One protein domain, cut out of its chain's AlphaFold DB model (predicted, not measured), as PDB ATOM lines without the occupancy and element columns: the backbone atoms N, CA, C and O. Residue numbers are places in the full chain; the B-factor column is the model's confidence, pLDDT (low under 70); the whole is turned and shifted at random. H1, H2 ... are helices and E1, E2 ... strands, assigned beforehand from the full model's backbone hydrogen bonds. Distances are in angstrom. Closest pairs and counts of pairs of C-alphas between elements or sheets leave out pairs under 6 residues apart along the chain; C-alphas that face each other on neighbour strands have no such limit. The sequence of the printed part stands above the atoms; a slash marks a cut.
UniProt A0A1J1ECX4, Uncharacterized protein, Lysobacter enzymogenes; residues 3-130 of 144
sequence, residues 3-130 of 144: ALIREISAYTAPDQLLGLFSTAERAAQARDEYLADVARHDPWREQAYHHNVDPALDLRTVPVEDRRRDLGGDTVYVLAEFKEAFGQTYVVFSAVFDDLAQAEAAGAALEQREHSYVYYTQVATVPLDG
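AT A GLANCE: This is residues 3 to 130 of the 144 residues of an uncharacterized protein of Lysobacter enzymogenes (UniProt A0A1J1ECX4). Two similar halves meet sheet to sheet, each a small three-stranded sheet with one helix on it: E2, E1 and E3 with H1, and E5, E4 and E6 with H2. The sheets make the middle as a sandwich with crossed strands, and H1 and H2 lie at opposite ends in the order helix, sheet, sheet, helix. The 128 printed residues have two named helices and six named strands, E1 E2 H1 E3 E4 E5 H2 E6, a mixed class; the sheets, E2 - E1 - E3 and E5 - E4 - E6, are all antiparallel. The whole is compact, with a radius of gyration of the C-alphas of 15.5 A, and flat, spanning 40 by 38 by 18 A.

IN THESE COORDINATES: E1, residues 3 to 6, begins at C-alpha 3 (155.316, 163.122, 166.569), and E2 is residues 16 to 21. H1, residues 24 to 38, is 21.1 A long, and E3 is residues 59 to 63. E4, residues 75 to 85, is 31.8 A long and begins at (152.346, 149.374, 167.113). E5, residues 88 to 97, measures 27.5 A, and H2, residues 100 to 111, 16.6 A. E6, residues 119 to 127, is 26.0 A long and ends at (152.213, 151.961, 163.545).

HOW THE PARTS SIT: E1 and E2 form a hairpin, with N 6 and O 16 at 2.8 A; E1 and E3 have N 5 and O 60 at 2.8 A. H1 is on this sheet, making two layers, at a height over the sheet of 8.8 A, along the strands; Leu 4 and Ala 27 have the closest C-alphas of E1 and H1, 6.3 A apart. E2, H1 and E3 are a split strand-helix-strand unit, two strands running the same way with E1 between them, its crossover right-handed; E5, H2 and E6, with E4 between, are another, also right-handed. The sandwich, two sheets face to face, has strands at 47 degrees; E2 and E6 touch, the closest C-alphas being those of Gly 19 and Val 126, 7.1 A apart. E4 and E5 form a hairpin, with N 81 and O 92 at 2.8 A; E4 and E6 have N 80 and O 122 at 2.8 A. This sheet is strongly twisted, and H2 is on it, again two layers, at a height of 7.9 A over E4 and E6; Gly 107 and Thr 121 have the closest C-alphas of H2 and E6, 5.4 A apart. H1 and H2 are apart. In both helices every O i to N i+4 pair is within hydrogen-bond range.

THE WHOLE: The two C-alphas farthest apart, those of Arg 40 and Arg 113, are 43.8 A apart. The printed part has no cut. The links H1 to E3, residues 39 to 58, and E3 to E4 are long. Mean pLDDT of the printed part is 88.5; residues 115 to 118 are under 70.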
ATOM      1  N   ALA A   3     156.529 163.021 167.377       93.88
ATOM      2  CA  ALA A   3     155.316 163.122 166.569       93.88
ATOM      3  C   ALA A   3     155.546 164.088 165.413       93.88
ATOM      4  O   ALA A   3     155.968 165.223 165.638       93.88
ATOM      5  N   LEU A   4     155.245 163.649 164.192       95.88
ATOM      6  CA  LEU A   4     155.116 164.546 163.048       95.88
ATOM      7  C   LEU A   4     153.667 165.015 162.975       95.88
ATOM      8  O   LEU A   4     152.759 164.194 162.883       95.88
ATOM      9  N   ILE A   5     153.464 166.325 163.011       93.69
ATOM     10  CA  ILE A   5     152.147 166.948 163.062       93.69
ATOM     11  C   ILE A   5     152.023 167.934 161.907       93.69
ATOM     12  O   ILE A   5     152.950 168.706 161.640       93.69
ATOM     13  N   ARG A   6     150.862 167.911 161.258       92.88
ATOM     14  CA  ARG A   6     150.379 168.972 160.383       92.88
ATOM     15  C   ARG A   6     149.539 169.931 161.218       92.88
ATOM     16  O   ARG A   6     148.481 169.549 161.709       92.88
ATOM     17  N   GLU A   7     150.031 171.147 161.391       91.19
ATOM     18  CA  GLU A   7     149.288 172.222 162.032       91.19
ATOM     19  C   GLU A   7     148.181 172.715 161.099       91.19
ATOM     20  O   GLU A   7     148.379 172.885 159.890       91.19
ATOM     21  N   ILE A   8     146.992 172.883 161.667       88.38
ATOM     22  CA  ILE A   8     145.811 173.376 160.967       88.38
ATOM     23  C   ILE A   8     145.208 174.489 161.812       88.38
ATOM     24  O   ILE A   8     145.174 174.422 163.039       88.38
ATOM     25  N   SER A   9     144.709 175.532 161.154       85.06
ATOM     26  CA  SER A   9     143.897 176.559 161.795       85.06
ATOM     27  C   SER A   9     142.810 175.903 162.647       85.06
ATOM     28  O   SER A   9     141.950 175.196 162.120       85.06
ATOM     29  N   ALA A  10     142.797 176.208 163.946       81.69
ATOM     30  CA  ALA A  10     141.827 175.664 164.898       81.69
ATOM     31  C   ALA A  10     140.362 176.038 164.577       81.69
ATOM     32  O   ALA A  10     139.431 175.474 165.144       81.69
ATOM     33  N   TYR A  11     140.143 176.983 163.652       80.19
ATOM     34  CA  TYR A  11     138.828 177.313 163.091       80.19
ATOM     35  C   TYR A  11     138.403 176.409 161.921       80.19
ATOM     36  O   TYR A  11     137.284 176.537 161.430       80.19
ATOM     37  N   THR A  12     139.295 175.540 161.446       83.25
ATOM     38  CA  THR A  12     139.064 174.600 160.338       83.25
ATOM     39  C   THR A  12     138.933 173.182 160.868       83.25
ATOM     40  O   THR A  12     137.901 172.553 160.656       83.25
ATOM     41  N   ALA A  13     139.966 172.696 161.559       82.62
ATOM     42  CA  ALA A  13     140.031 171.362 162.146       82.62
ATOM     43  C   ALA A  13     141.151 171.314 163.205       82.62
ATOM     44  O   ALA A  13     142.008 172.204 163.217       82.62
ATOM     45  N   PRO A  14     141.178 170.294 164.083       83.94
ATOM     46  CA  PRO A  14     142.334 170.026 164.929       83.94
ATOM     47  C   PRO A  14     143.594 169.712 164.107       83.94
ATOM     48  O   PRO A  14     143.512 169.210 162.982       83.94
ATOM     49  N   ASP A  15     144.762 169.945 164.707       88.69
ATOM     50  CA  ASP A  15     146.049 169.482 164.179       88.69
ATOM     51  C   ASP A  15     146.026 167.979 163.866       88.69
ATOM     52  O   ASP A  15     145.527 167.172 164.649       88.69
ATOM     53  N   GLN A  16     146.647 167.584 162.756       88.25
ATOM     54  CA  GLN A  16     146.655 166.188 162.318       88.25
ATOM     55  C   GLN A  16     147.973 165.526 162.693       88.25
ATOM     56  O   GLN A  16     149.050 165.994 162.307       88.25
ATOM     57  N   LEU A  17     147.910 164.397 163.396       91.31
ATOM     58  CA  LEU A  17     149.081 163.544 163.554       91.31
ATOM     59  C   LEU A  17     149.331 162.808 162.228       91.31
ATOM     60  O   LEU A  17     148.436 162.233 161.625       91.31
ATOM     61  N   LEU A  18     150.566 162.844 161.743       92.06
ATOM     62  CA  LEU A  18     150.958 162.165 160.504       92.06
ATOM     63  C   LEU A  18     151.699 160.855 160.773       92.06
ATOM     64  O   LEU A  18     151.782 159.992 159.899       92.06
ATOM     65  N   GLY A  19     152.258 160.712 161.974       92.50
ATOM     66  CA  GLY A  19     152.953 159.510 162.408       92.50
ATOM     67  C   GLY A  19     153.773 159.729 163.674       92.50
ATOM     68  O   GLY A  19     153.999 160.861 164.118       92.50
ATOM     69  N   LEU A  20     154.232 158.614 164.236       93.31
ATOM     70  CA  LEU A  20     155.093 158.558 165.410       93.31
ATOM     71  C   LEU A  20     156.407 157.878 165.063       93.31
ATOM     72  O   LEU A  20     156.416 156.778 164.519       93.31
ATOM     73  N   PHE A  21     157.512 158.525 165.419       94.44
ATOM     74  CA  PHE A  21     158.839 158.151 164.957       94.44
ATOM     75  C   PHE A  21     159.813 157.969 166.115       94.44
ATOM     76  O   PHE A  21     159.904 158.786 167.041       94.44
ATOM     77  N   SER A  22     160.570 156.881 166.042       92.75
ATOM     78  CA  SER A  22     161.620 156.522 166.990       92.75
ATOM     79  C   SER A  22     162.855 157.418 166.854       92.75
ATOM     80  O   SER A  22     163.582 157.621 167.826       92.75
ATOM     81  N   THR A  23     163.076 157.985 165.664       93.94
ATOM     82  CA  THR A  23     164.265 158.771 165.309       93.94
ATOM     83  C   THR A  23     163.908 160.006 164.482       93.94
ATOM     84  O   THR A  23     162.864 160.059 163.826       93.94
ATOM     85  N   ALA A  24     164.784 161.012 164.507       96.00
ATOM     86  CA  ALA A  24     164.602 162.241 163.738       96.00
ATOM     87  C   ALA A  24     164.707 161.986 162.228       96.00
ATOM     88  O   ALA A  24     163.990 162.602 161.447       96.00
ATOM     89  N   GLU A  25     165.557 161.045 161.822       96.75
ATOM     90  CA  GLU A  25     165.751 160.648 160.431       96.75
ATOM     91  C   GLU A  25     164.467 160.058 159.836       96.75
ATOM     92  O   GLU A  25     164.075 160.425 158.730       96.75
ATOM     93  N   ARG A  26     163.769 159.192 160.585       95.44
ATOM     94  CA  ARG A  26     162.482 158.621 160.155       95.44
ATOM     95  C   ARG A  26     161.384 159.678 160.070       95.44
ATOM     96  O   ARG A  26     160.641 159.695 159.093       95.44
ATOM     97  N   ALA A  27     161.324 160.592 161.040       95.94
ATOM     98  CA  ALA A  27     160.386 161.715 160.999       95.94
ATOM     99  C   ALA A  27     160.641 162.637 159.793       95.94
ATOM    100  O   ALA A  27     159.695 163.066 159.135       95.94
ATOM    101  N   ALA A  28     161.909 162.913 159.473       96.56
ATOM    102  CA  ALA A  28     162.289 163.712 158.310       96.56
ATOM    103  C   ALA A  28     161.914 163.018 156.992       96.56
ATOM    104  O   ALA A  28     161.344 163.658 156.114       96.56
ATOM    105  N   GLN A  29     162.148 161.707 156.885       95.94
ATOM    106  CA  GLN A  29     161.720 160.930 155.723       95.94
ATOM    107  C   GLN A  29     160.197 161.007 155.523       95.94
ATOM    108  O   GLN A  29     159.735 161.326 154.432       95.94
ATOM    109  N   ALA A  30     159.412 160.783 156.581       95.00
ATOM    110  CA  ALA A  30     157.954 160.870 156.515       95.00
ATOM    111  C   ALA A  30     157.449 162.286 156.187       95.00
ATOM    112  O   ALA A  30     156.436 162.447 155.510       95.00
ATOM    113  N   ARG A  31     158.160 163.327 156.643       95.50
ATOM    114  CA  ARG A  31     157.874 164.720 156.274       95.50
ATOM    115  C   ARG A  31     158.024 164.937 154.770       95.50
ATOM    116  O   ARG A  31     157.141 165.538 154.161       95.50
ATOM    117  N   ASP A  32     159.112 164.450 154.181       95.31
ATOM    118  CA  ASP A  32     159.358 164.575 152.743       95.31
ATOM    119  C   ASP A  32     158.326 163.775 151.929       95.31
ATOM    120  O   ASP A  32     157.811 164.271 150.924       95.31
ATOM    121  N   GLU A  33     157.961 162.577 152.401       93.56
ATOM    122  CA  GLU A  33     156.881 161.763 151.824       93.56
ATOM    123  C   GLU A  33     155.532 162.500 151.868       93.56
ATOM    124  O   GLU A  33     154.846 162.584 150.847       93.56
ATOM    125  N   TYR A  34     155.185 163.131 152.998       92.56
ATOM    126  CA  TYR A  34     153.960 163.926 153.112       92.56
ATOM    127  C   TYR A  34     153.922 165.096 152.137       92.56
ATOM    128  O   TYR A  34     152.923 165.282 151.441       92.56
ATOM    129  N   LEU A  35     155.006 165.869 152.051       93.62
ATOM    130  CA  LEU A  35     155.084 167.008 151.137       93.62
ATOM    131  C   LEU A  35     154.936 166.577 149.676       93.62
ATOM    132  O   LEU A  35     154.264 167.259 148.900       93.62
ATOM    133  N   ALA A  36     155.521 165.437 149.304       92.06
ATOM    134  CA  ALA A  36     155.361 164.873 147.970       92.06
ATOM    135  C   ALA A  36     153.901 164.481 147.676       92.06
ATOM    136  O   ALA A  36     153.413 164.727 146.566       92.06
ATOM    137  N   ASP A  37     153.197 163.926 148.664       89.75
ATOM    138  CA  ASP A  37     151.797 163.520 148.538       89.75
ATOM    139  C   ASP A  37     150.853 164.721 148.380       89.75
ATOM    140  O   ASP A  37     150.026 164.746 147.459       89.75
ATOM    141  N   VAL A  38     151.008 165.756 149.211       89.62
ATOM    142  CA  VAL A  38     150.117 166.931 149.186       89.62
ATOM    143  C   VAL A  38     150.461 167.947 148.093       89.62
ATOM    144  O   VAL A  38     149.623 168.777 147.733       89.62
ATOM    145  N   ALA A  39     151.646 167.859 147.475       89.50
ATOM    146  CA  ALA A  39     152.045 168.749 146.380       89.50
ATOM    147  C   ALA A  39     151.022 168.773 145.229       89.50
ATOM    148  O   ALA A  39     150.804 169.810 144.595       89.50
ATOM    149  N   ARG A  40     150.372 167.633 144.959       84.19
ATOM    150  CA  ARG A  40     149.361 167.508 143.896       84.19
ATOM    151  C   ARG A  40     147.977 167.940 144.358       84.19
ATOM    152  O   ARG A  40     147.269 168.615 143.614       84.19
ATOM    153  N   HIS A  41     147.594 167.535 145.562       84.19
ATOM    154  CA  HIS A  41     146.295 167.830 146.140       84.19
ATOM    155  C   HIS A  41     146.424 167.872 147.661       84.19
ATOM    156  O   HIS A  41     146.477 166.832 148.311       84.19
ATOM    157  N   ASP A  42     146.496 169.087 148.196       87.75
ATOM    158  CA  ASP A  42     146.498 169.323 149.635       87.75
ATOM    159  C   ASP A  42     145.057 169.625 150.079       87.75
ATOM    160  O   ASP A  42     144.521 170.660 149.659       87.75
ATOM    161  N   PRO A  43     144.417 168.760 150.888       84.31
ATOM    162  CA  PRO A  43     143.069 169.016 151.392       84.31
ATOM    163  C   PRO A  43     143.015 170.212 152.352       84.31
ATOM    164  O   PRO A  43     141.952 170.801 152.522       84.31
ATOM    165  N   TRP A  44     144.153 170.611 152.927       87.81
ATOM    166  CA  TRP A  44     144.266 171.684 153.914       87.81
ATOM    167  C   TRP A  44     144.844 172.971 153.334       87.81
ATOM    168  O   TRP A  44     145.234 173.858 154.091       87.81
ATOM    169  N   ARG A  45     144.913 173.087 152.003       86.62
ATOM    170  CA  ARG A  45     145.421 174.287 151.318       86.62
ATOM    171  C   ARG A  45     144.611 175.538 151.644       86.62
ATOM    172  O   ARG A  45     145.150 176.642 151.692       86.62
ATOM    173  N   GLU A  46     143.312 175.342 151.813       87.19
ATOM    174  CA  GLU A  46     142.347 176.378 152.138       87.19
ATOM    175  C   GLU A  46     141.852 176.138 153.559       87.19
ATOM    176  O   GLU A  46     141.261 175.100 153.851       87.19
ATOM    177  N   GLN A  47     142.105 177.098 154.439       85.12
ATOM    178  CA  GLN A  47     141.729 177.034 155.843       85.12
ATOM    179  C   GLN A  47     140.946 178.293 156.219       85.12
ATOM    180  O   GLN A  47     141.036 179.344 155.578       85.12
ATOM    181  N   ALA A  48     140.159 178.220 157.284       81.50
ATOM    182  CA  ALA A  48     139.492 179.386 157.835       81.50
ATOM    183  C   ALA A  48     140.527 180.477 158.158       81.50
ATOM    184  O   ALA A  48     141.476 180.245 158.909       81.50
ATOM    185  N   TYR A  49     140.312 181.665 157.581       82.12
ATOM    186  CA  TYR A  49     141.159 182.859 157.700       82.12
ATOM    187  C   TYR A  49     142.557 182.775 157.049       82.12
ATOM    188  O   TYR A  49     143.289 183.764 157.093       82.12
ATOM    189  N   HIS A  50     142.908 181.663 156.389       83.56
ATOM    190  CA  HIS A  50     144.197 181.466 155.716       83.56
ATOM    191  C   HIS A  50     144.017 180.773 154.357       83.56
ATOM    192  O   HIS A  50     143.487 179.670 154.271       83.56
ATOM    193  N   HIS A  51     144.501 181.402 153.288       82.69
ATOM    194  CA  HIS A  51     144.391 180.884 151.919       82.69
ATOM    195  C   HIS A  51     145.769 180.556 151.354       82.69
ATOM    196  O   HIS A  51     146.714 181.310 151.595       82.69
ATOM    197  N   ASN A  52     145.864 179.498 150.543       82.31
ATOM    198  CA  ASN A  52     147.121 179.021 149.955       82.31
ATOM    199  C   ASN A  52     148.242 178.827 150.990       82.31
ATOM    200  O   ASN A  52     149.345 179.352 150.820       82.31
ATOM    201  N   VAL A  53     147.953 178.097 152.070       87.31
ATOM    202  CA  VAL A  53     148.967 177.789 153.088       87.31
ATOM    203  C   VAL A  53     150.106 176.957 152.487       87.31
ATOM    204  O   VAL A  53     149.887 176.147 151.582       87.31
ATOM    205  N   ASP A  54     151.329 177.170 152.973       90.75
ATOM    206  CA  ASP A  54     152.489 176.377 152.564       90.75
ATOM    207  C   ASP A  54     152.607 175.150 153.473       90.75
ATOM    208  O   ASP A  54     152.920 175.299 154.662       90.75
ATOM    209  N   PRO A  55     152.423 173.927 152.941       89.00
ATOM    210  CA  PRO A  55     152.455 172.744 153.767       89.00
ATOM    211  C   PRO A  55     153.793 172.518 154.476       89.00
ATOM    212  O   PRO A  55     153.837 171.882 155.526       89.00
ATOM    213  N   ALA A  56     154.897 173.050 153.949       92.94
ATOM    214  CA  ALA A  56     156.207 172.900 154.568       92.94
ATOM    215  C   ALA A  56     156.375 173.729 155.849       92.94
ATOM    216  O   ALA A  56     157.216 173.359 156.680       92.94
ATOM    217  N   LEU A  57     155.610 174.818 155.991       92.25
ATOM    218  CA  LEU A  57     155.661 175.723 157.141       92.25
ATOM    219  C   LEU A  57     154.810 175.226 158.309       92.25
ATOM    220  O   LEU A  57     155.250 175.348 159.447       92.25
ATOM    221  N   ASP A  58     153.666 174.595 158.037       92.94
ATOM    222  CA  ASP A  58     152.798 174.048 159.093       92.94
ATOM    223  C   ASP A  58     153.087 172.559 159.375       92.94
ATOM    224  O   ASP A  58     152.223 171.807 159.813       92.94
ATOM    225  N   LEU A  59     154.308 172.086 159.097       94.75
ATOM    226  CA  LEU A  59     154.785 170.774 159.545       94.75
ATOM    227  C   LEU A  59     155.740 170.942 160.716       94.75
ATOM    228  O   LEU A  59     156.803 171.555 160.588       94.75
ATOM    229  N   ARG A  60     155.406 170.310 161.839       95.31
ATOM    230  CA  ARG A  60     156.222 170.329 163.054       95.31
ATOM    231  C   ARG A  60     156.526 168.920 163.528       95.31
ATOM    232  O   ARG A  60     155.673 168.040 163.519       95.31
ATOM    233  N   THR A  61     157.764 168.709 163.961       95.56
ATOM    234  CA  THR A  61     158.145 167.510 164.709       95.56
ATOM    235  C   THR A  61     158.264 167.891 166.173       95.56
ATOM    236  O   THR A  61     159.054 168.772 166.512       95.56
ATOM    237  N   VAL A  62     157.481 167.253 167.035       94.25
ATOM    238  CA  VAL A  62     157.474 167.550 168.470       94.25
ATOM    239  C   VAL A  62     157.858 166.328 169.294       94.25
ATOM    240  O   VAL A  62     157.489 165.207 168.937       94.25
ATOM    241  N   PRO A  63     158.606 166.507 170.394       94.88
ATOM    242  CA  PRO A  63     158.856 165.421 171.323       94.88
ATOM    243  C   PRO A  63     157.556 165.018 172.025       94.88
ATOM    244  O   PRO A  63     156.811 165.869 172.505       94.88
ATOM    245  N   VAL A  64     157.329 163.711 172.111       92.62
ATOM    246  CA  VAL A  64     156.231 163.095 172.863       92.62
ATOM    247  C   VAL A  64     156.822 162.195 173.940       92.62
ATOM    248  O   VAL A  64     157.830 161.508 173.702       92.62
ATOM    249  N   GLU A  65     156.211 162.218 175.126       94.81
ATOM    250  CA  GLU A  65     156.636 161.400 176.257       94.81
ATOM    251  C   GLU A  65     156.504 159.914 175.901       94.81
ATOM    252  O   GLU A  65     155.417 159.431 175.593       94.81
ATOM    253  N   ASP A  66     157.619 159.181 175.925       92.75
ATOM    254  CA  ASP A  66     157.625 157.746 175.642       92.75
ATOM    255  C   ASP A  66     157.494 156.966 176.951       92.75
ATOM    256  O   ASP A  66     158.434 156.927 177.746       92.75
ATOM    257  N   ARG A  67     156.310 156.394 177.196       94.12
ATOM    258  CA  ARG A  67     155.996 155.613 178.405       94.12
ATOM    259  C   ARG A  67     155.989 154.108 178.164       94.12
ATOM    260  O   ARG A  67     155.615 153.350 179.060       94.12
ATOM    261  N   ARG A  68     156.402 153.676 176.974       92.56
ATOM    262  CA  ARG A  68     156.494 152.259 176.629       92.56
ATOM    263  C   ARG A  68     157.506 151.564 177.528       92.56
ATOM    264  O   ARG A  68     158.581 152.099 177.806       92.56
ATOM    265  N   ARG A  69     157.167 150.361 177.979       86.88
ATOM    266  CA  ARG A  69     158.085 149.483 178.715       86.88
ATOM    267  C   ARG A  69     158.844 148.582 177.750       86.88
ATOM    268  O   ARG A  69     160.010 148.285 177.997       86.88
ATOM    269  N   ASP A  70     158.188 148.185 176.664       79.06
ATOM    270  CA  ASP A  70     158.781 147.455 175.550       79.06
ATOM    271  C   ASP A  70     158.991 148.369 174.330       79.06
ATOM    272  O   ASP A  70     158.076 149.040 173.853       79.06
ATOM    273  N   LEU A  71     160.219 148.388 173.806       76.81
ATOM    274  CA  LEU A  71     160.589 149.147 172.607       76.81
ATOM    275  C   LEU A  71     160.510 148.309 171.319       76.81
ATOM    276  O   LEU A  71     160.742 148.854 170.243       76.81
ATOM    277  N   GLY A  72     160.214 147.009 171.419       72.44
ATOM    278  CA  GLY A  72     160.199 146.057 170.305       72.44
ATOM    279  C   GLY A  72     158.867 145.925 169.560       72.44
ATOM    280  O   GLY A  72     158.770 145.092 168.665       72.44
ATOM    281  N   GLY A  73     157.843 146.699 169.931       78.94
ATOM    282  CA  GLY A  73     156.537 146.684 169.271       78.94
ATOM    283  C   GLY A  73     156.453 147.622 168.064       78.94
ATOM    284  O   GLY A  73     156.821 148.794 168.158       78.94
ATOM    285  N   ASP A  74     155.883 147.121 166.964       86.38
ATOM    286  CA  ASP A  74     155.630 147.887 165.730       86.38
ATOM    287  C   ASP A  74     154.363 148.756 165.806       86.38
ATOM    288  O   ASP A  74     154.092 149.548 164.907       86.38
ATOM    289  N   THR A  75     153.577 148.617 166.874       89.62
ATOM    290  CA  THR A  75     152.346 149.374 167.113       89.62
ATOM    291  C   THR A  75     152.425 150.045 168.472       89.62
ATOM    292  O   THR A  75     152.842 149.430 169.453       89.62
ATOM    293  N   VAL A  76     152.001 151.303 168.530       92.25
ATOM    294  CA  VAL A  76     151.967 152.116 169.744       92.25
ATOM    295  C   VAL A  76     150.609 152.788 169.900       92.25
ATOM    296  O   VAL A  76     149.885 153.004 168.925       92.25
ATOM    297  N   TYR A  77     150.275 153.138 171.136       92.06
ATOM    298  CA  TYR A  77     149.041 153.828 171.485       92.06
ATOM    299  C   TYR A  77     149.364 155.259 171.888       92.06
ATOM    300  O   TYR A  77     150.079 155.480 172.865       92.06
ATOM    301  N   VAL A  78     148.878 156.231 171.120       92.44
ATOM    302  CA  VAL A  78     149.100 157.655 171.383       92.44
ATOM    303  C   VAL A  78     147.919 158.240 172.129       92.44
ATOM    304  O   VAL A  78     146.772 158.024 171.745       92.44
ATOM    305  N   LEU A  79     148.208 158.993 173.181       93.19
ATOM    306  CA  LEU A  79     147.219 159.757 173.917       93.19
ATOM    307  C   LEU A  79     147.093 161.157 173.310       93.19
ATOM    308  O   LEU A  79     148.057 161.928 173.306       93.19
ATOM    309  N   ALA A  80     145.900 161.467 172.813       91.56
ATOM    310  CA  ALA A  80     145.508 162.774 172.313       91.56
ATOM    311  C   ALA A  80     144.630 163.480 173.354       91.56
ATOM    312  O   ALA A  80     143.618 162.941 173.801       91.56
ATOM    313  N   GLU A  81     145.021 164.689 173.740       90.06
ATOM    314  CA  GLU A  81     144.275 165.548 174.654       90.06
ATOM    315  C   GLU A  81     143.576 166.651 173.866       90.06
ATOM    316  O   GLU A  81     144.243 167.498 173.269       90.06
ATOM    317  N   PHE A  82     142.250 166.670 173.914       86.88
ATOM    318  CA  PHE A  82     141.430 167.718 173.328       86.88
ATOM    319  C   PHE A  82     141.093 168.744 174.386       86.88
ATOM    320  O   PHE A  82     140.594 168.421 175.465       86.88
ATOM    321  N   LYS A  83     141.373 169.998 174.063       85.25
ATOM    322  CA  LYS A  83     141.210 171.126 174.965       85.25
ATOM    323  C   LYS A  83     140.472 172.229 174.226       85.25
ATOM    324  O   LYS A  83     140.746 172.476 173.055       85.25
ATOM    325  N   GLU A  84     139.557 172.906 174.903       82.94
ATOM    326  CA  GLU A  84     138.926 174.119 174.382       82.94
ATOM    327  C   GLU A  84     139.491 175.361 175.068       82.94
ATOM    328  O   GLU A  84     139.689 175.393 176.286       82.94
ATOM    329  N   ALA A  85     139.786 176.387 174.275       80.31
ATOM    330  CA  ALA A  85     140.094 177.717 174.771       80.31
ATOM    331  C   ALA A  85     139.616 178.765 173.768       80.31
ATOM    332  O   ALA A  85     139.895 178.673 172.574       80.31
ATOM    333  N   PHE A  86     138.943 179.801 174.270       81.19
ATOM    334  CA  PHE A  86     138.460 180.930 173.468       81.19
ATOM    335  C   PHE A  86     137.579 180.518 172.270       81.19
ATOM    336  O   PHE A  86     137.598 181.173 171.229       81.19
ATOM    337  N   GLY A  87     136.789 179.450 172.417       76.19
ATOM    338  CA  GLY A  87     135.918 178.916 171.370       76.19
ATOM    339  C   GLY A  87     136.647 178.098 170.302       76.19
ATOM    340  O   GLY A  87     136.064 177.835 169.253       76.19
ATOM    341  N   GLN A  88     137.905 177.720 170.543       77.44
ATOM    342  CA  GLN A  88     138.719 176.899 169.649       77.44
ATOM    343  C   GLN A  88     139.075 175.580 170.327       77.44
ATOM    344  O   GLN A  88     139.479 175.571 171.491       77.44
ATOM    345  N   THR A  89     138.979 174.476 169.590       76.56
ATOM    346  CA  THR A  89     139.439 173.164 170.051       76.56
ATOM    347  C   THR A  89     140.836 172.890 169.507       76.56
ATOM    348  O   THR A  89     141.062 172.976 168.305       76.56
ATOM    349  N   TYR A  90     141.765 172.544 170.393       82.00
ATOM    350  CA  TYR A  90     143.130 172.155 170.057       82.00
ATOM    351  C   TYR A  90     143.421 170.748 170.568       82.00
ATOM    352  O   TYR A  90     142.881 170.320 171.592       82.00
ATOM    353  N   VAL A  91     144.291 170.042 169.848       87.00
ATOM    354  CA  VAL A  91     144.750 168.701 170.206       87.00
ATOM    355  C   VAL A  91     146.226 168.727 170.584       87.00
ATOM    356  O   VAL A  91     147.050 169.391 169.952       87.00
ATOM    357  N   VAL A  92     146.571 168.002 171.644       88.88
ATOM    358  CA  VAL A  92     147.951 167.800 172.087       88.88
ATOM    359  C   VAL A  92     148.222 166.307 172.193       88.88
ATOM    360  O   VAL A  92     147.564 165.608 172.954       88.88
ATOM    361  N   PHE A  93     149.228 165.821 171.469       90.50
ATOM    362  CA  PHE A  93     149.710 164.444 171.588       90.50
ATOM    363  C   PHE A  93     150.774 164.387 172.684       90.50
ATOM    364  O   PHE A  93     151.899 164.848 172.480       90.50
ATOM    365  N   SER A  94     150.413 163.897 173.869       88.81
ATOM    366  CA  SER A  94     151.236 164.085 175.072       88.81
ATOM    367  C   SER A  94     152.092 162.884 175.442       88.81
ATOM    368  O   SER A  94     153.238 163.061 175.865       88.81
ATOM    369  N   ALA A  95     151.582 161.669 175.241       94.62
ATOM    370  CA  ALA A  95     152.287 160.448 175.604       94.62
ATOM    371  C   ALA A  95     152.004 159.289 174.643       94.62
ATOM    372  O   ALA A  95     150.958 159.231 173.997       94.62
ATOM    373  N   VAL A  96     152.944 158.345 174.589       94.50
ATOM    374  CA  VAL A  96     152.810 157.077 173.865       94.50
ATOM    375  C   VAL A  96     153.010 155.889 174.797       94.50
ATOM    376  O   VAL A  96     153.844 155.926 175.704       94.50
ATOM    377  N   PHE A  97     152.254 154.827 174.545       94.81
ATOM    378  CA  PHE A  97     152.201 153.613 175.352       94.81
ATOM    379  C   PHE A  97     152.311 152.375 174.461       94.81
ATOM    380  O   PHE A  97     152.042 152.417 173.261       94.81
ATOM    381  N   ASP A  98     152.737 151.268 175.056       94.12
ATOM    382  CA  ASP A  98     152.857 149.949 174.430       94.12
ATOM    383  C   ASP A  98     151.607 149.094 174.675       94.12
ATOM    384  O   ASP A  98     151.418 148.062 174.038       94.12
ATOM    385  N   ASP A  99     150.727 149.557 175.563       93.56
ATOM    386  CA  ASP A  99     149.487 148.903 175.952       93.56
ATOM    387  C   ASP A  99     148.307 149.886 175.908       93.56
ATOM    388  O   ASP A  99     148.377 150.992 176.456       93.56
ATOM    389  N   LEU A 100     147.212 149.467 175.264       93.12
ATOM    390  CA  LEU A 100     146.010 150.285 175.085       93.12
ATOM    391  C   LEU A 100     145.363 150.626 176.430       93.12
ATOM    392  O   LEU A 100     145.036 151.782 176.681       93.12
ATOM    393  N   ALA A 101     145.241 149.639 177.323       95.12
ATOM    394  CA  ALA A 101     144.584 149.835 178.611       95.12
ATOM    395  C   ALA A 101     145.358 150.826 179.498       95.12
ATOM    396  O   ALA A 101     144.752 151.612 180.226       95.12
ATOM    397  N   GLN A 102     146.694 150.839 179.423       95.12
ATOM    398  CA  GLN A 102     147.512 151.857 180.088       95.12
ATOM    399  C   GLN A 102     147.284 153.262 179.521       95.12
ATOM    400  O   GLN A 102     147.192 154.212 180.302       95.12
ATOM    401  N   ALA A 103     147.181 153.401 178.197       93.75
ATOM    402  CA  ALA A 103     146.903 154.684 177.556       93.75
ATOM    403  C   ALA A 103     145.519 155.225 177.948       93.75
ATOM    404  O   ALA A 103     145.403 156.376 178.367       93.75
ATOM    405  N   GLU A 104     144.489 154.379 177.892       94.31
ATOM    406  CA  GLU A 104     143.117 154.732 178.276       94.31
ATOM    407  C   GLU A 104     143.028 155.109 179.758       94.31
ATOM    408  O   GLU A 104     142.434 156.127 180.113       94.31
ATOM    409  N   ALA A 105     143.677 154.341 180.640       95.06
ATOM    410  CA  ALA A 105     143.724 154.655 182.066       95.06
ATOM    411  C   ALA A 105     144.442 155.989 182.340       95.06
ATOM    412  O   ALA A 105     144.024 156.746 183.220       95.06
ATOM    413  N   ALA A 106     145.509 156.295 181.596       94.00
ATOM    414  CA  ALA A 106     146.201 157.574 181.697       94.00
ATOM    415  C   ALA A 106     145.315 158.742 181.236       94.00
ATOM    416  O   ALA A 106     145.277 159.763 181.929       94.00
ATOM    417  N   GLY A 107     144.582 158.574 180.129       93.12
ATOM    418  CA  GLY A 107     143.604 159.543 179.628       93.12
ATOM    419  C   GLY A 107     142.489 159.813 180.636       93.12
ATOM    420  O   GLY A 107     142.332 160.942 181.097       93.12
ATOM    421  N   ALA A 108     141.823 158.762 181.122       92.31
ATOM    422  CA  ALA A 108     140.776 158.878 182.138       92.31
ATOM    423  C   ALA A 108     141.278 159.544 183.433       92.31
ATOM    424  O   ALA A 108     140.574 160.342 184.055       92.31
ATOM    425  N   ALA A 109     142.512 159.251 183.853       91.62
ATOM    426  CA  ALA A 109     143.109 159.902 185.013       91.62
ATOM    427  C   ALA A 109     143.401 161.391 184.769       91.62
ATOM    428  O   ALA A 109     143.409 162.163 185.728       91.62
ATOM    429  N   LEU A 110     143.721 161.806 183.540       89.88
ATOM    430  CA  LEU A 110     143.886 163.222 183.193       89.88
ATOM    431  C   LEU A 110     142.539 163.942 183.160       89.88
ATOM    432  O   LEU A 110     142.427 165.001 183.768       89.88
ATOM    433  N   GLU A 111     141.510 163.336 182.569       89.75
ATOM    434  CA  GLU A 111     140.155 163.903 182.534       89.75
ATOM    435  C   GLU A 111     139.585 164.169 183.929       89.75
ATOM    436  O   GLU A 111     138.902 165.161 184.145       89.75
ATOM    437  N   GLN A 112     139.910 163.325 184.912       87.44
ATOM    438  CA  GLN A 112     139.505 163.540 186.307       87.44
ATOM    439  C   GLN A 112     140.244 164.694 187.001       87.44
ATOM    440  O   GLN A 112     139.768 165.193 188.022       87.44
ATOM    441  N   ARG A 113     141.432 165.068 186.513       84.62
ATOM    442  CA  ARG A 113     142.295 166.105 187.105       84.62
ATOM    443  C   ARG A 113     142.125 167.464 186.436       84.62
ATOM    444  O   ARG A 113     142.320 168.485 187.091       84.62
ATOM    445  N   GLU A 114     141.813 167.475 185.147       79.44
ATOM    446  CA  GLU A 114     141.611 168.694 184.378       79.44
ATOM    447  C   GLU A 114     140.190 169.226 184.577       79.44
ATOM    448  O   GLU A 114     139.199 168.524 184.415       79.44
ATOM    449  N   HIS A 115     140.096 170.503 184.941       65.56
ATOM    450  CA  HIS A 115     138.828 171.176 185.237       65.56
ATOM    451  C   HIS A 115     138.450 172.213 184.164       65.56
ATOM    452  O   HIS A 115     137.689 173.142 184.436       65.56
ATOM    453  N   SER A 116     139.021 172.106 182.961       61.47
ATOM    454  CA  SER A 116     138.697 172.995 181.839       61.47
ATOM    455  C   SER A 116     137.290 172.711 181.287       61.47
ATOM    456  O   SER A 116     136.765 171.608 181.420       61.47
ATOM    457  N   TYR A 117     136.653 173.737 180.706       55.75
ATOM    458  CA  TYR A 117     135.238 173.708 180.302       55.75
ATOM    459  C   TYR A 117     134.908 172.608 179.281       55.75
ATOM    460  O   TYR A 117     133.816 172.043 179.338       55.75
ATOM    461  N   VAL A 118     135.848 172.283 178.389       63.41
ATOM    462  CA  VAL A 118     135.784 171.115 177.506       63.41
ATOM    463  C   VAL A 118     137.181 170.502 177.444       63.41
ATOM    464  O   VAL A 118     138.089 171.050 176.814       63.41
ATOM    465  N   TYR A 119     137.342 169.380 178.143       79.38
ATOM    466  CA  TYR A 119     138.534 168.543 178.127       79.38
ATOM    467  C   TYR A 119     138.114 167.091 177.981       79.38
ATOM    468  O   TYR A 119     137.314 166.598 178.775       79.38
ATOM    469  N   TYR A 120     138.650 166.417 176.974       86.44
ATOM    470  CA  TYR A 120     138.524 164.973 176.847       86.44
ATOM    471  C   TYR A 120     139.776 164.408 176.192       86.44
ATOM    472  O   TYR A 120     140.573 165.121 175.579       86.44
ATOM    473  N   THR A 121     139.957 163.111 176.339       89.38
ATOM    474  CA  THR A 121     141.091 162.377 175.813       89.38
ATOM    475  C   THR A 121     140.612 161.288 174.878       89.38
ATOM    476  O   THR A 121     139.525 160.732 175.028       89.38
ATOM    477  N   GLN A 122     141.431 160.985 173.884       90.44
ATOM    478  CA  GLN A 122     141.235 159.834 173.020       90.44
ATOM    479  C   GLN A 122     142.569 159.129 172.825       90.44
ATOM    480  O   GLN A 122     143.639 159.738 172.906       90.44
ATOM    481  N   VAL A 123     142.500 157.825 172.585       89.19
ATOM    482  CA  VAL A 123     143.672 157.004 172.317       89.19
ATOM    483  C   VAL A 123     143.585 156.492 170.899       89.19
ATOM    484  O   VAL A 123     142.565 155.937 170.499       89.19
ATOM    485  N   ALA A 124     144.675 156.634 170.160       87.88
ATOM    486  CA  ALA A 124     144.763 156.084 168.823       87.88
ATOM    487  C   ALA A 124     145.863 155.048 168.687       87.88
ATOM    488  O   ALA A 124     146.924 155.137 169.305       87.88
ATOM    489  N   THR A 125     145.602 154.079 167.817       90.56
ATOM    490  CA  THR A 125     146.537 153.008 167.479       90.56
ATOM    491  C   THR A 125     147.335 153.407 166.242       90.56
ATOM    492  O   THR A 125     146.773 153.595 165.160       90.56
ATOM    493  N   VAL A 126     148.653 153.524 166.395       89.50
ATOM    494  CA  VAL A 126     149.552 154.050 165.364       89.50
ATOM    495  C   VAL A 126     150.687 153.053 165.113       89.50
ATOM    496  O   VAL A 126     151.304 152.593 166.075       89.50
ATOM    497  N   PRO A 127     150.997 152.706 163.851       90.44
ATOM    498  CA  PRO A 127     152.213 151.961 163.545       90.44
ATOM    499  C   PRO A 127     153.450 152.824 163.835       90.44
ATOM    500  O   PRO A 127     153.543 153.964 163.377       90.44
ATOM    501  N   LEU A 128     154.405 152.286 164.588       90.31
ATOM    502  CA  LEU A 128     155.672 152.948 164.884       90.31
ATOM    503  C   LEU A 128     156.505 153.102 163.612       90.31
ATOM    504  O   LEU A 128     156.601 152.182 162.803       90.31
ATOM    505  N   ASP A 129     157.116 154.274 163.449       91.12
ATOM    506  CA  ASP A 129     157.864 154.666 162.252       91.12
ATOM    507  C   ASP A 129     157.037 154.575 160.954       91.12
ATOM    508  O   ASP A 129     157.586 154.586 159.850       91.12
ATOM    509  N   GLY A 130     155.708 154.519 161.091       85.75
ATOM    510  CA  GLY A 130     154.753 154.515 160.000       85.75
ATOM    511  C   GLY A 130     154.212 155.913 159.731       85.75
ATOM    512  O   GLY A 130     153.677 156.578 160.620       85.75
TER     513      GLY A 130